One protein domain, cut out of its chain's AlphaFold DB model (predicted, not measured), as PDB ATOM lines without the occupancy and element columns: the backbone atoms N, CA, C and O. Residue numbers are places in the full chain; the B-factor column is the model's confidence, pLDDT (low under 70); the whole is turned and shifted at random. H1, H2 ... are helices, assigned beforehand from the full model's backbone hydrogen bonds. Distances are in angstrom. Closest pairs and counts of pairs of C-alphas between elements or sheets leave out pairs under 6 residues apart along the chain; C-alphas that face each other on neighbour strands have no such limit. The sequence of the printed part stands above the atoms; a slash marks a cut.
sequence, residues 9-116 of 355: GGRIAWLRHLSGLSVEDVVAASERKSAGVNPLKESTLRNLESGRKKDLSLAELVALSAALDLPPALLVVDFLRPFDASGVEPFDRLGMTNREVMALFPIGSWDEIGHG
ATOM      1  N   GLY A   9      20.195 -87.797  -5.990       92.12
ATOM      2  CA  GLY A   9      20.875 -88.771  -5.134       92.12
ATOM      3  C   GLY A   9      22.387 -88.805  -5.334       92.12
ATOM      4  O   GLY A   9      23.157 -88.849  -4.375       92.12
ATOM      5  N   GLY A  10      22.810 -88.707  -6.595       90.69
ATOM      6  CA  GLY A  10      24.213 -88.636  -6.958       90.69
ATOM      7  C   GLY A  10      24.915 -87.406  -6.398       90.69
ATOM      8  O   GLY A  10      26.023 -87.505  -5.862       90.69
ATOM      9  N   ARG A  11      24.229 -86.263  -6.460       89.56
ATOM     10  CA  ARG A  11      24.702 -84.995  -5.908       89.56
ATOM     11  C   ARG A  11      24.812 -85.028  -4.387       89.56
ATOM     12  O   ARG A  11      25.840 -84.611  -3.859       89.56
ATOM     13  N   ILE A  12      23.809 -85.574  -3.693       93.06
ATOM     14  CA  ILE A  12      23.829 -85.747  -2.230       93.06
ATOM     15  C   ILE A  12      25.017 -86.619  -1.813       93.06
ATOM     16  O   ILE A  12      25.795 -86.212  -0.950       93.06
ATOM     17  N   ALA A  13      25.215 -87.767  -2.472       93.88
ATOM     18  CA  ALA A  13      26.343 -88.652  -2.193       93.88
ATOM     19  C   ALA A  13      27.684 -87.936  -2.397       93.88
ATOM     20  O   ALA A  13      28.584 -88.020  -1.559       93.88
ATOM     21  N   TRP A  14      27.822 -87.209  -3.510       89.50
ATOM     22  CA  TRP A  14      29.036 -86.465  -3.827       89.50
ATOM     23  C   TRP A  14      29.321 -85.360  -2.798       89.50
ATOM     24  O   TRP A  14      30.445 -85.283  -2.306       89.50
ATOM     25  N   LEU A  15      28.312 -84.571  -2.409       89.44
ATOM     26  CA  LEU A  15      28.438 -83.533  -1.379       89.44
ATOM     27  C   LEU A  15      28.799 -84.122  -0.012       89.44
ATOM     28  O   LEU A  15      29.715 -83.626   0.638       89.44
ATOM     29  N   ARG A  16      28.150 -85.218   0.400       93.31
ATOM     30  CA  ARG A  16      28.478 -85.929   1.644       93.31
ATOM     31  C   ARG A  16      29.932 -86.407   1.652       93.31
ATOM     32  O   ARG A  16      30.649 -86.186   2.628       93.31
ATOM     33  N   HIS A  17      30.377 -87.038   0.563       90.62
ATOM     34  CA  HIS A  17      31.756 -87.504   0.425       90.62
ATOM     35  C   HIS A  17      32.764 -86.354   0.443       90.62
ATOM     36  O   HIS A  17      33.818 -86.484   1.062       90.62
ATOM     37  N   LEU A  18      32.440 -85.231  -0.200       81.62
ATOM     38  CA  LEU A  18      33.285 -84.040  -0.203       81.62
ATOM     39  C   LEU A  18      33.379 -83.398   1.193       81.62
ATOM     40  O   LEU A  18      34.437 -82.890   1.555       81.62
ATOM     41  N   SER A  19      32.320 -83.496   2.004       81.81
ATOM     42  CA  SER A  19      32.325 -83.111   3.423       81.81
ATOM     43  C   SER A  19      33.040 -84.113   4.342       81.81
ATOM     44  O   SER A  19      33.205 -83.831   5.525       81.81
ATOM     45  N   GLY A  20      33.459 -85.276   3.830       86.88
ATOM     46  CA  GLY A  20      34.134 -86.315   4.614       86.88
ATOM     47  C   GLY A  20      33.235 -87.044   5.618       86.88
ATOM     48  O   GLY A  20      33.753 -87.629   6.563       86.88
ATOM     49  N   LEU A  21      31.911 -87.009   5.434       91.88
ATOM     50  CA  LEU A  21      30.945 -87.613   6.358       91.88
ATOM     51  C   LEU A  21      30.522 -89.014   5.891       91.88
ATOM     52  O   LEU A  21      30.271 -89.251   4.701       91.88
ATOM     53  N   SER A  22      30.405 -89.954   6.828       96.25
ATOM     54  CA  SER A  22      29.739 -91.238   6.584       96.25
ATOM     55  C   SER A  22      28.213 -91.067   6.518       96.25
ATOM     56  O   SER A  22      27.680 -89.989   6.790       96.25
ATOM     57  N   VAL A  23      27.487 -92.110   6.103       97.25
ATOM     58  CA  VAL A  23      26.011 -92.077   6.100       97.25
ATOM     59  C   VAL A  23      25.509 -91.948   7.541       97.25
ATOM     60  O   VAL A  23      24.601 -91.171   7.825       97.25
ATOM     61  N   GLU A  24      26.160 -92.667   8.446       97.06
ATOM     62  CA  GLU A  24      25.891 -92.725   9.874       97.06
ATOM     63  C   GLU A  24      26.121 -91.352  10.531       97.06
ATOM     64  O   GLU A  24      25.279 -90.892  11.304       97.06
ATOM     65  N   ASP A  25      27.185 -90.635  10.145       95.31
ATOM     66  CA  ASP A  25      27.453 -89.272  10.627       95.31
ATOM     67  C   ASP A  25      26.356 -88.285  10.218       95.31
ATOM     68  O   ASP A  25      25.959 -87.433  11.015       95.31
ATOM     69  N   VAL A  26      25.854 -88.388   8.981       95.44
ATOM     70  CA  VAL A  26      24.784 -87.511   8.480       95.44
ATOM     71  C   VAL A  26      23.476 -87.780   9.217       95.44
ATOM     72  O   VAL A  26      22.794 -86.832   9.602       95.44
ATOM     73  N   VAL A  27      23.142 -89.047   9.471       95.88
ATOM     74  CA  VAL A  27      21.960 -89.428  10.264       95.88
ATOM     75  C   VAL A  27      22.081 -88.893  11.694       95.88
ATOM     76  O   VAL A  27      21.199 -88.168  12.154       95.88
ATOM     77  N   ALA A  28      23.213 -89.127  12.362       93.94
ATOM     78  CA  ALA A  28      23.452 -88.642  13.721       93.94
ATOM     79  C   ALA A  28      23.497 -87.101  13.811       93.94
ATOM     80  O   ALA A  28      23.120 -86.503  14.822       93.94
ATOM     81  N   ALA A  29      23.988 -86.416  12.774       91.94
ATOM     82  CA  ALA A  29      23.949 -84.957  12.690       91.94
ATOM     83  C   ALA A  29      22.526 -84.439  12.448       91.94
ATOM     84  O   ALA A  29      22.138 -83.441  13.058       91.94
ATOM     85  N   SER A  30      21.744 -85.123  11.608       93.56
ATOM     86  CA  SER A  30      20.331 -84.821  11.393       93.56
ATOM     87  C   SER A  30      19.558 -84.938  12.704       93.56
ATOM     88  O   SER A  30      18.913 -83.972  13.092       93.56
ATOM     89  N   GLU A  31      19.678 -86.042  13.440       91.62
ATOM     90  CA  GLU A  31      18.986 -86.237  14.724       91.62
ATOM     91  C   GLU A  31      19.268 -85.112  15.724       91.62
ATOM     92  O   GLU A  31      18.343 -84.557  16.315       91.62
ATOM     93  N   ARG A  32      20.537 -84.710  15.851       90.75
ATOM     94  CA  ARG A  32      20.939 -83.629  16.762       90.75
ATOM     95  C   ARG A  32      20.419 -82.256  16.343       90.75
ATOM     96  O   ARG A  32      20.099 -81.445  17.205       90.75
ATOM     97  N   LYS A  33      20.376 -81.969  15.040       86.50
ATOM     98  CA  LYS A  33      20.077 -80.626  14.514       86.50
ATOM     99  C   LYS A  33      18.619 -80.414  14.109       86.50
ATOM    100  O   LYS A  33      18.227 -79.274  13.891       86.50
ATOM    101  N   SER A  34      17.812 -81.469  14.002       74.88
ATOM    102  CA  SER A  34      16.468 -81.363  13.411       74.88
ATOM    103  C   SER A  34      15.413 -80.716  14.321       74.88
ATOM    104  O   SER A  34      14.297 -80.526  13.863       74.88
ATOM    105  N   ALA A  35      15.721 -80.349  15.574       72.69
ATOM    106  CA  ALA A  35      14.844 -79.576  16.476       72.69
ATOM    107  C   ALA A  35      13.360 -80.033  16.523       72.69
ATOM    108  O   ALA A  35      12.454 -79.213  16.647       72.69
ATOM    109  N   GLY A  36      13.098 -81.342  16.412       71.62
ATOM    110  CA  GLY A  36      11.742 -81.916  16.407       71.62
ATOM    111  C   GLY A  36      11.150 -82.215  15.022       71.62
ATOM    112  O   GLY A  36      10.067 -82.788  14.937       71.62
ATOM    113  N   VAL A  37      11.853 -81.896  13.934       74.12
ATOM    114  CA  VAL A  37      11.551 -82.403  12.587       74.12
ATOM    115  C   VAL A  37      11.990 -83.867  12.500       74.12
ATOM    116  O   VAL A  37      13.030 -84.232  13.049       74.12
ATOM    117  N   ASN A  38      11.194 -84.705  11.822       82.94
ATOM    118  CA  ASN A  38      11.486 -86.129  11.633       82.94
ATOM    119  C   ASN A  38      12.938 -86.326  11.161       82.94
ATOM    120  O   ASN A  38      13.262 -85.902  10.047       82.94
ATOM    121  N   PRO A  39      13.801 -86.962  11.975       88.06
ATOM    122  CA  PRO A  39      15.198 -87.129  11.622       88.06
ATOM    123  C   PRO A  39      15.346 -88.002  10.377       88.06
ATOM    124  O   PRO A  39      14.538 -88.899  10.102       88.06
ATOM    125  N   LEU A  40      16.396 -87.724   9.610       93.81
ATOM    126  CA  LEU A  40      16.697 -88.456   8.392       93.81
ATOM    127  C   LEU A  40      17.058 -89.904   8.736       93.81
ATOM    128  O   LEU A  40      18.052 -90.159   9.405       93.81
ATOM    129  N   LYS A  41      16.280 -90.868   8.237       96.00
ATOM    130  CA  LYS A  41      16.588 -92.294   8.408       96.00
ATOM    131  C   LYS A  41      17.732 -92.718   7.489       96.00
ATOM    132  O   LYS A  41      17.781 -92.320   6.324       96.00
ATOM    133  N   GLU A  42      18.576 -93.629   7.965       97.12
ATOM    134  CA  GLU A  42      19.678 -94.200   7.179       97.12
ATOM    135  C   GLU A  42      19.196 -94.830   5.860       97.12
ATOM    136  O   GLU A  42      19.765 -94.597   4.792       97.12
ATOM    137  N   SER A  43      18.086 -95.576   5.908       96.88
ATOM    138  CA  SER A  43      17.486 -96.209   4.728       96.88
ATOM    139  C   SER A  43      17.017 -95.191   3.687       96.88
ATOM    140  O   SER A  43      17.164 -95.433   2.489       96.88
ATOM    141  N   THR A  44      16.504 -94.037   4.123       96.50
ATOM    142  CA  THR A  44      16.136 -92.930   3.234       96.50
ATOM    143  C   THR A  44      17.367 -92.404   2.507       96.50
ATOM    144  O   THR A  44      17.341 -92.307   1.281       96.50
ATOM    145  N   LEU A  45      18.451 -92.113   3.236       96.81
ATOM    146  CA  LEU A  45      19.683 -91.590   2.645       96.81
ATOM    147  C   LEU A  45      20.288 -92.579   1.638       96.81
ATOM    148  O   LEU A  45      20.570 -92.203   0.504       96.81
ATOM    149  N   ARG A  46      20.380 -93.870   1.983       97.25
ATOM    150  CA  ARG A  46      20.870 -94.904   1.049       97.25
ATOM    151  C   ARG A  46      19.968 -95.070  -0.182       97.25
ATOM    152  O   ARG A  46      20.466 -95.279  -1.290       97.25
ATOM    153  N   ASN A  47      18.648 -94.971  -0.021       96.56
ATOM    154  CA  ASN A  47      17.713 -95.040  -1.147       96.56
ATOM    155  C   ASN A  47      17.829 -93.827  -2.076       96.56
ATOM    156  O   ASN A  47      17.722 -93.998  -3.289       96.56
ATOM    157  N   LEU A  48      18.079 -92.633  -1.531       95.06
ATOM    158  CA  LEU A  48      18.378 -91.443  -2.326       95.06
ATOM    159  C   LEU A  48      19.691 -91.632  -3.088       95.06
ATOM    160  O   LEU A  48      19.693 -91.567  -4.310       95.06
ATOM    161  N   GLU A  49      20.793 -91.947  -2.400       95.38
ATOM    162  CA  GLU A  49      22.125 -92.061  -3.020       95.38
ATOM    163  C   GLU A  49      22.225 -93.174  -4.075       95.38
ATOM    164  O   GLU A  49      22.987 -93.053  -5.033       95.38
ATOM    165  N   SER A  50      21.433 -94.242  -3.939       95.00
ATOM    166  CA  SER A  50      21.330 -95.313  -4.943       95.00
ATOM    167  C   SER A  50      20.382 -94.999  -6.106       95.00
ATOM    168  O   SER A  50      20.294 -95.790  -7.044       95.00
ATOM    169  N   GLY A  51      19.644 -93.886  -6.049       92.50
ATOM    170  CA  GLY A  51      18.640 -93.505  -7.047       92.50
ATOM    171  C   GLY A  51      17.320 -94.281  -6.963       92.50
ATOM    172  O   GLY A  51      16.450 -94.092  -7.813       92.50
ATOM    173  N   ARG A  52      17.135 -95.143  -5.949       93.69
ATOM    174  CA  ARG A  52      15.865 -95.856  -5.706       93.69
ATOM    175  C   ARG A  52      14.744 -94.905  -5.297       93.69
ATOM    176  O   ARG A  52      13.595 -95.122  -5.666       93.69
ATOM    177  N   LYS A  53      15.079 -93.860  -4.538       93.50
ATOM    178  CA  LYS A  53      14.180 -92.757  -4.193       93.50
ATOM    179  C   LYS A  53      14.585 -91.534  -5.017       93.50
ATOM    180  O   LYS A  53      15.712 -91.067  -4.891       93.50
ATOM    181  N   LYS A  54      13.683 -91.060  -5.880       88.38
ATOM    182  CA  LYS A  54      13.923 -89.913  -6.778       88.38
ATOM    183  C   LYS A  54      13.538 -88.578  -6.148       88.38
ATOM    184  O   LYS A  54      14.194 -87.578  -6.409       88.38
ATOM    185  N   ASP A  55      12.532 -88.605  -5.279       86.88
ATOM    186  CA  ASP A  55      11.954 -87.409  -4.677       86.88
ATOM    187  C   ASP A  55      12.392 -87.253  -3.225       86.88
ATOM    188  O   ASP A  55      12.556 -88.231  -2.492       86.88
ATOM    189  N   LEU A  56      12.542 -86.008  -2.793       89.56
ATOM    190  CA  LEU A  56      12.923 -85.644  -1.438       89.56
ATOM    191  C   LEU A  56      11.812 -84.786  -0.840       89.56
ATOM    192  O   LEU A  56      11.451 -83.758  -1.408       89.56
ATOM    193  N   SER A  57      11.255 -85.200   0.298       91.25
ATOM    194  CA  SER A  57      10.288 -84.348   0.995       91.25
ATOM    195  C   SER A  57      10.981 -83.109   1.566       91.25
ATOM    196  O   SER A  57      12.173 -83.137   1.875       91.25
ATOM    197  N   LEU A  58      10.228 -82.025   1.773       89.12
ATOM    198  CA  LEU A  58      10.777 -80.795   2.352       89.12
ATOM    199  C   LEU A  58      11.414 -81.033   3.734       89.12
ATOM    200  O   LEU A  58      12.482 -80.498   4.015       89.12
ATOM    201  N   ALA A  59      10.808 -81.883   4.570       90.62
ATOM    202  CA  ALA A  59      11.364 -82.254   5.872       90.62
ATOM    203  C   ALA A  59      12.715 -82.981   5.740       90.62
ATOM    204  O   ALA A  59      13.663 -82.645   6.445       90.62
ATOM    205  N   GLU A  60      12.831 -83.928   4.802       94.00
ATOM    206  CA  GLU A  60      14.092 -84.634   4.527       94.00
ATOM    207  C   GLU A  60      15.156 -83.695   3.942       94.00
ATOM    208  O   GLU A  60      16.332 -83.826   4.279       94.00
ATOM    209  N   LEU A  61      14.759 -82.725   3.110       92.62
ATOM    210  CA  LEU A  61      15.652 -81.699   2.568       92.62
ATOM    211  C   LEU A  61      16.216 -80.795   3.664       92.62
ATOM    212  O   LEU A  61      17.424 -80.567   3.698       92.62
ATOM    213  N   VAL A  62      15.368 -80.309   4.573       90.19
ATOM    214  CA  VAL A  62      15.797 -79.487   5.715       90.19
ATOM    215  C   VAL A  62      16.706 -80.293   6.646       90.19
ATOM    216  O   VAL A  62      17.761 -79.805   7.048       90.19
ATOM    217  N   ALA A  63      16.355 -81.550   6.927       92.38
ATOM    218  CA  ALA A  63      17.164 -82.450   7.745       92.38
ATOM    219  C   ALA A  63      18.554 -82.711   7.131       92.38
ATOM    220  O   ALA A  63      19.564 -82.630   7.832       92.38
ATOM    221  N   LEU A  64      18.622 -82.967   5.818       93.38
ATOM    222  CA  LEU A  64      19.878 -83.127   5.077       93.38
ATOM    223  C   LEU A  64      20.708 -81.845   5.047       93.38
ATOM    224  O   LEU A  64      21.913 -81.892   5.275       93.38
ATOM    225  N   SER A  65      20.062 -80.713   4.775       91.06
ATOM    226  CA  SER A  65      20.679 -79.386   4.755       91.06
ATOM    227  C   SER A  65      21.346 -79.073   6.095       91.06
ATOM    228  O   SER A  65      22.531 -78.738   6.132       91.06
ATOM    229  N   ALA A  66      20.633 -79.292   7.202       88.56
ATOM    230  CA  ALA A  66      21.168 -79.113   8.545       88.56
ATOM    231  C   ALA A  66      22.323 -80.085   8.845       88.56
ATOM    232  O   ALA A  66      23.357 -79.681   9.390       88.56
ATOM    233  N   ALA A  67      22.175 -81.362   8.477       91.94
ATOM    234  CA  ALA A  67      23.188 -82.386   8.714       91.94
ATOM    235  C   ALA A  67      24.495 -82.111   7.954       91.94
ATOM    236  O   ALA A  67      25.572 -82.204   8.539       91.94
ATOM    237  N   LEU A  68      24.394 -81.722   6.679       90.31
ATOM    238  CA  LEU A  68      25.533 -81.415   5.810       90.31
ATOM    239  C   LEU A  68      26.080 -79.995   5.998       90.31
ATOM    240  O   LEU A  68      27.152 -79.698   5.478       90.31
ATOM    241  N   ASP A  69      25.372 -79.141   6.744       86.69
ATOM    242  CA  ASP A  69      25.692 -77.720   6.912       86.69
ATOM    243  C   ASP A  69      25.721 -76.963   5.566       86.69
ATOM    244  O   ASP A  69      26.586 -76.126   5.301       86.69
ATOM    245  N   LEU A  70      24.769 -77.299   4.686       86.56
ATOM    246  CA  LEU A  70      24.630 -76.737   3.339       86.56
ATOM    247  C   LEU A  70      23.248 -76.120   3.146       86.56
ATOM    248  O   LEU A  70      22.271 -76.732   3.570       86.56
ATOM    249  N   PRO A  71      23.116 -74.978   2.449       85.06
ATOM    250  CA  PRO A  71      21.816 -74.450   2.054       85.06
ATOM    251  C   PRO A  71      21.006 -75.478   1.241       85.06
ATOM    252  O   PRO A  71      21.590 -76.157   0.390       85.06
ATOM    253  N   PRO A  72      19.670 -75.555   1.417       88.69
ATOM    254  CA  PRO A  72      18.819 -76.473   0.656       88.69
ATOM    255  C   PRO A  72      19.002 -76.355  -0.861       88.69
ATOM    256  O   PRO A  72      19.036 -77.368  -1.558       88.69
ATOM    257  N   ALA A  73      19.205 -75.133  -1.363       86.25
ATOM    258  CA  ALA A  73      19.423 -74.866  -2.782       86.25
ATOM    259  C   ALA A  73      20.579 -75.696  -3.368       86.25
ATOM    260  O   ALA A  73      20.412 -76.284  -4.430       86.25
ATOM    261  N   LEU A  74      21.705 -75.837  -2.653       85.44
ATOM    262  CA  LEU A  74      22.877 -76.585  -3.137       85.44
ATOM    263  C   LEU A  74      22.658 -78.098  -3.217       85.44
ATOM    264  O   LEU A  74      23.376 -78.787  -3.941       85.44
ATOM    265  N   LEU A  75      21.688 -78.624  -2.470       89.44
ATOM    266  CA  LEU A  75      21.295 -80.028  -2.570       89.44
ATOM    267  C   LEU A  75      20.407 -80.240  -3.797       89.44
ATOM    268  O   LEU A  75      20.548 -81.235  -4.508       89.44
ATOM    269  N   VAL A  76      19.521 -79.281  -4.059       88.25
ATOM    270  CA  VAL A  76      18.460 -79.383  -5.061       88.25
ATOM    271  C   VAL A  76      18.949 -79.078  -6.477       88.25
ATOM    272  O   VAL A  76      18.563 -79.798  -7.395       88.25
ATOM    273  N   VAL A  77      19.853 -78.115  -6.671       89.44
ATOM    274  CA  VAL A  77      20.363 -77.711  -8.001       89.44
ATOM    275  C   VAL A  77      21.770 -78.237  -8.292       89.44
ATOM    276  O   VAL A  77      22.575 -78.436  -7.380       89.44
ATOM    277  N   ASP A  78      22.096 -78.458  -9.569       87.69
ATOM    278  CA  ASP A  78      23.468 -78.771  -9.982       87.69
ATOM    279  C   ASP A  78      24.289 -77.490 -10.138       87.69
ATOM    280  O   ASP A  78      24.399 -76.913 -11.218       87.69
ATOM    281  N   PHE A  79      24.905 -77.038  -9.050       80.88
ATOM    282  CA  PHE A  79      25.754 -75.846  -9.087       80.88
ATOM    283  C   PHE A  79      27.037 -76.031  -9.919       80.88
ATOM    284  O   PHE A  79      27.711 -75.049 -10.219       80.88
ATOM    285  N   LEU A  80      27.403 -77.271 -10.275       77.88
ATOM    286  CA  LEU A  80      28.526 -77.550 -11.174       77.88
ATOM    287  C   LEU A  80      28.119 -77.484 -12.649       77.88
ATOM    288  O   LEU A  80      28.965 -77.728 -13.507       77.88
ATOM    289  N   ARG A  81      26.833 -77.248 -12.922       80.44
ATOM    290  CA  ARG A  81      26.265 -77.028 -14.250       80.44
ATOM    291  C   ARG A  81      25.251 -75.878 -14.194       80.44
ATOM    292  O   ARG A  81      24.062 -76.084 -14.442       80.44
ATOM    293  N   PRO A  82      25.696 -74.662 -13.831       80.06
ATOM    294  CA  PRO A  82      24.828 -73.512 -13.584       80.06
ATOM    295  C   PRO A  82      23.935 -73.149 -14.779       80.06
ATOM    296  O   PRO A  82      22.845 -72.634 -14.562       80.06
ATOM    297  N   PHE A  83      24.364 -73.429 -16.011       82.69
ATOM    298  CA  PHE A  83      23.618 -73.099 -17.233       82.69
ATOM    299  C   PHE A  83      22.752 -74.244 -17.775       82.69
ATOM    300  O   PHE A  83      21.944 -74.013 -18.671       82.69
ATOM    301  N   ASP A  84      22.891 -75.462 -17.243       85.69
ATOM    302  CA  ASP A  84      21.989 -76.559 -17.596       85.69
ATOM    303  C   ASP A  84      20.600 -76.289 -16.996       85.69
ATOM    304  O   ASP A  84      20.476 -75.649 -15.942       85.69
ATOM    305  N   ALA A  85      19.559 -76.822 -17.644       87.88
ATOM    306  CA  ALA A  85      18.213 -76.868 -17.080       87.88
ATOM    307  C   ALA A  85      18.260 -77.472 -15.669       87.88
ATOM    308  O   ALA A  85      19.004 -78.424 -15.409       87.88
ATOM    309  N   SER A  86      17.489 -76.899 -14.743       88.06
ATOM    310  CA  SER A  86      17.582 -77.291 -13.335       88.06
ATOM    311  C   SER A  86      17.242 -78.766 -13.100       88.06
ATOM    312  O   SER A  86      17.786 -79.381 -12.180       88.06
ATOM    313  N   GLY A  87      16.350 -79.343 -13.917       86.00
ATOM    314  CA  GLY A  87      15.830 -80.696 -13.720       86.00
ATOM    315  C   GLY A  87      15.028 -80.849 -12.423       86.00
ATOM    316  O   GLY A  87      14.801 -81.970 -11.967       86.00
ATOM    317  N   VAL A  88      14.640 -79.732 -11.796       83.81
ATOM    318  CA  VAL A  88      13.905 -79.671 -10.529       83.81
ATOM    319  C   VAL A  88      12.562 -79.010 -10.778       83.81
ATOM    320  O   VAL A  88      12.494 -77.866 -11.210       83.81
ATOM    321  N   GLU A  89      11.475 -79.687 -10.434       83.31
ATOM    322  CA  GLU A  89      10.131 -79.109 -10.510       83.31
ATOM    323  C   GLU A  89       9.875 -78.116  -9.352       83.31
ATOM    324  O   GLU A  89      10.295 -78.383  -8.223       83.31
ATOM    325  N   PRO A  90       9.173 -76.982  -9.575       89.19
ATOM    326  CA  PRO A  90       8.531 -76.555 -10.826       89.19
ATOM    327  C   PRO A  90       9.461 -75.805 -11.799       89.19
ATOM    328  O   PRO A  90       9.025 -75.379 -12.865       89.19
ATOM    329  N   PHE A  91      10.721 -75.584 -11.429       89.12
ATOM    330  CA  PHE A  91      11.653 -74.725 -12.160       89.12
ATOM    331  C   PHE A  91      12.011 -75.256 -13.552       89.12
ATOM    332  O   PHE A  91      12.173 -74.476 -14.486       89.12
ATOM    333  N   ASP A  92      12.071 -76.577 -13.706       87.50
ATOM    334  CA  ASP A  92      12.317 -77.242 -14.984       87.50
ATOM    335  C   ASP A  92      11.236 -76.902 -16.022       87.50
ATOM    336  O   ASP A  92      11.547 -76.488 -17.136       87.50
ATOM    337  N   ARG A  93       9.950 -76.935 -15.630       90.12
ATOM    338  CA  ARG A  93       8.832 -76.511 -16.497       90.12
ATOM    339  C   ARG A  93       8.863 -75.036 -16.859       90.12
ATOM    340  O   ARG A  93       8.323 -74.655 -17.893       90.12
ATOM    341  N   LEU A  94       9.453 -74.213 -15.999       92.06
ATOM    342  CA  LEU A  94       9.645 -72.790 -16.255       92.06
ATOM    343  C   LEU A  94      10.872 -72.519 -17.141       92.06
ATOM    344  O   LEU A  94      11.154 -71.360 -17.427       92.06
ATOM    345  N   GLY A  95      11.598 -73.559 -17.573       91.44
ATOM    346  CA  GLY A  95      12.811 -73.425 -18.376       91.44
ATOM    347  C   GLY A  95      13.983 -72.825 -17.603       91.44
ATOM    348  O   GLY A  95      14.927 -72.338 -18.220       91.44
ATOM    349  N   MET A  96      13.926 -72.835 -16.268       91.94
ATOM    350  CA  MET A  96      14.954 -72.216 -15.442       91.94
ATOM    351  C   MET A  96      16.203 -73.093 -15.358       91.94
ATOM    352  O   MET A  96      16.150 -74.305 -15.110       91.94
ATOM    353  N   THR A  97      17.344 -72.436 -15.489       87.88
ATOM    354  CA  THR A  97      18.680 -72.993 -15.293       87.88
ATOM    355  C   THR A  97      19.003 -73.176 -13.809       87.88
ATOM    356  O   THR A  97      18.421 -72.524 -12.935       87.88
ATOM    357  N   ASN A  98      19.978 -74.033 -13.489       86.81
ATOM    358  CA  ASN A  98      20.456 -74.210 -12.108       86.81
ATOM    359  C   ASN A  98      20.871 -72.879 -11.447       86.81
ATOM    360  O   ASN A  98      20.627 -72.680 -10.257       86.81
ATOM    361  N   ARG A  99      21.458 -71.952 -12.216       82.75
ATOM    362  CA  ARG A  99      21.861 -70.614 -11.760       82.75
ATOM    363  C   ARG A  99      20.670 -69.756 -11.359       82.75
ATOM    364  O   ARG A  99      20.712 -69.118 -10.310       82.75
ATOM    365  N   GLU A 100      19.631 -69.715 -12.184       85.06
ATOM    366  CA  GLU A 100      18.440 -68.913 -11.897       85.06
ATOM    367  C   GLU A 100      17.715 -69.450 -10.666       85.06
ATOM    368  O   GLU A 100      17.327 -68.676  -9.794       85.06
ATOM    369  N   VAL A 101      17.619 -70.777 -10.534       86.38
ATOM    370  CA  VAL A 101      17.048 -71.402  -9.337       86.38
ATOM    371  C   VAL A 101      17.882 -71.078  -8.100       86.38
ATOM    372  O   VAL A 101      17.317 -70.711  -7.076       86.38
ATOM    373  N   MET A 102      19.215 -71.137  -8.178       84.56
ATOM    374  CA  MET A 102      20.076 -70.704  -7.069       84.56
ATOM    375  C   MET A 102      19.835 -69.247  -6.669       84.56
ATOM    376  O   MET A 102      19.834 -68.945  -5.478       84.56
ATOM    377  N   ALA A 103      19.619 -68.354  -7.636       79.69
ATOM    378  CA  ALA A 103      19.374 -66.939  -7.373       79.69
ATOM    379  C   ALA A 103      18.042 -66.683  -6.642       79.69
ATOM    380  O   ALA A 103      17.937 -65.703  -5.907       79.69
ATOM    381  N   LEU A 104      17.047 -67.570  -6.792       81.75
ATOM    382  CA  LEU A 104      15.770 -67.488  -6.070       81.75
ATOM    383  C   LEU A 104      15.883 -67.802  -4.576       81.75
ATOM    384  O   LEU A 104      15.000 -67.431  -3.805       81.75
ATOM    385  N   PHE A 105      16.944 -68.492  -4.165       78.06
ATOM    386  CA  PHE A 105      17.223 -68.777  -2.767       78.06
ATOM    387  C   PHE A 105      18.372 -67.876  -2.329       78.06
ATOM    388  O   PHE A 105      19.510 -68.350  -2.303       78.06
ATOM    389  N   PRO A 106      18.111 -66.586  -2.014       62.75
ATOM    390  CA  PRO A 106      19.148 -65.699  -1.526       62.75
ATOM    391  C   PRO A 106      19.738 -66.353  -0.288       62.75
ATOM    392  O   PRO A 106      19.101 -66.481   0.759       62.75
ATOM    393  N   ILE A 107      20.957 -66.845  -0.452       60.84
ATOM    394  CA  ILE A 107      21.751 -67.302   0.665       60.84
ATOM    395  C   ILE A 107      21.978 -66.010   1.444       60.84
ATOM    396  O   ILE A 107      22.536 -65.061   0.890       60.84
ATOM    397  N   GLY A 108      21.405 -65.927   2.650       58.09
ATOM    398  CA  GLY A 108      21.535 -64.758   3.523       58.09
ATOM    399  C   GLY A 108      23.000 -64.367   3.716       58.09
ATOM    400  O   GLY A 108      23.894 -65.079   3.250       58.09
ATOM    401  N   SER A 109      23.251 -63.232   4.381       51.00
ATOM    402  CA  SER A 109      24.612 -62.715   4.572       51.00
ATOM    403  C   SER A 109      25.552 -63.864   4.978       51.00
ATOM    404  O   SER A 109      25.322 -64.596   5.944       51.00
ATOM    405  N   TRP A 110      26.547 -64.125   4.127       54.97
ATOM    406  CA  TRP A 110      27.354 -65.349   4.173       54.97
ATOM    407  C   TRP A 110      28.187 -65.468   5.458       54.97
ATOM    408  O   TRP A 110      28.736 -66.535   5.745       54.97
ATOM    409  N   ASP A 111      28.233 -64.384   6.228       51.34
ATOM    410  CA  ASP A 111      28.954 -64.217   7.481       51.34
ATOM    411  C   ASP A 111      28.224 -64.846   8.686       51.34
ATOM    412  O   ASP A 111      28.856 -65.147   9.696       51.34
ATOM    413  N   GLU A 112      26.916 -65.121   8.590       51.38
ATOM    414  CA  GLU A 112      26.108 -65.607   9.724       51.38
ATOM    415  C   GLU A 112      26.161 -67.130   9.948       51.38
ATOM    416  O   GLU A 112      25.714 -67.633  10.980       51.38
ATOM    417  N   ILE A 113      26.721 -67.903   9.012       52.47
ATOM    418  CA  ILE A 113      26.680 -69.371   9.064       52.47
ATOM    419  C   ILE A 113      28.073 -69.916   9.419       52.47
ATOM    420  O   ILE A 113      28.956 -69.953   8.562       52.47
ATOM    421  N   GLY A 114      28.238 -70.360  10.673       54.56
ATOM    422  CA  GLY A 114      29.508 -70.642  11.367       54.56
ATOM    423  C   GLY A 114      30.618 -71.430  10.638       54.56
ATOM    424  O   GLY A 114      30.418 -72.096   9.625       54.56
ATOM    425  N   HIS A 115      31.830 -71.370  11.209       59.25
ATOM    426  CA  HIS A 115      33.121 -71.831  10.654       59.25
ATOM    427  C   HIS A 115      33.314 -73.365  10.492       59.25
ATOM    428  O   HIS A 115      34.434 -73.869  10.585       59.25
ATOM    429  N   GLY A 116      32.247 -74.134  10.264       62.91
ATOM    430  CA  GLY A 116      32.285 -75.597  10.137       62.91
ATOM    431  C   GLY A 116      32.697 -76.125   8.755       62.91
ATOM    432  O   GLY A 116      33.143 -75.390   7.875       62.91
TER     433      GLY A 116
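What this domain is: This is residues 9 to 116 of the 355 residues of the protein "Helix-turn-helix domain-containing protein" of Bifidobacterium aerophilum (UniProt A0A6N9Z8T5). Four short helices, H1 to H4, make a body at one end of the domain, in which H2 crosses H3 and H4 and H3 crosses H1, and H5 sits between that body and a second, less regular part made by the long link of residues 77 to 97 and H6. After H6 a tail with no named element, residues 105 to 116, runs away from that helix. The printed part has 108 residues with six named helices, in the order H1, H2, H3, H4, H5, H6, and no named strand. The class is all helix, though the helices hold 52 of the 108 residues. The whole is compact, with a radius of gyration of the C-alphas of 13.9 A and spans of 37 by 37 by 25 A.

Where its parts are: Begin with the two longest helices, 11 residues each. Find C-alpha 23 at (26.011, -92.077, 6.100); from there H2, residues 23 to 33, runs 15.4 A. H4, residues 58 to 68, covers 15.2 A. Find C-alpha 9 at (20.875, -88.771, -5.134), where H1, residues 9 to 18, begins its 14.2 A. H3, residues 42 to 49, is 10.7 A long, and H5, residues 72 to 76, is 6.4 A long. H6, residues 98 to 104, covers 10.2 A and ends at C-alpha 104, (15.770, -67.488, -6.070).

How they stand to each other: Look first at H2 and H4, which touch about perpendicular at 75 degrees; their closest C-alphas, those of Ser 30 and Ala 67, are 4.6 A apart. H2 also touches H3 at a steep tilt of 64 degrees, opposite ways, closest at the C-alphas of Val 27 and Glu 42, 6.1 A. H3 touches H1 about perpendicular at 74 degrees, closest at the C-alphas of Gly 9 and Glu 49, 4.1 A. The helix packing is mostly crossed, the touching helices standing at large angles to each other: 75 degrees for H2 and H4, 64 degrees for H2 and H3, and 74 degrees for H1 and H3. H1 and H4 are close but not clearly touching, at a shallow tilt of 20 degrees, the same way; the C-alphas of Arg 16 and Leu 68 come closest, at 6.8 A. From H4 step to H5, which it touches at the C-alphas of Ser 65 and Pro 72, 5.4 A. H5 and H6 only just touch, with 3 pairs of C-alphas within 8 A, the closest being Ala 73 and Met 102 at 6.0 A. H6 is apart from H1, H2, H3 and H4. In H1, H2, H3, H4, H5 and H6 every O i to N i+4 pair is within hydrogen-bond range.

The domain as a whole: The two C-alphas farthest apart, those of Arg 32 and Gly 95, are 37.5 A apart. The printed part has no cut. The link from H5 to H6 is long, 21 residues. Look for low confidence at residues 106 to 116, which are under 70; the mean pLDDT of the printed part is 85.6.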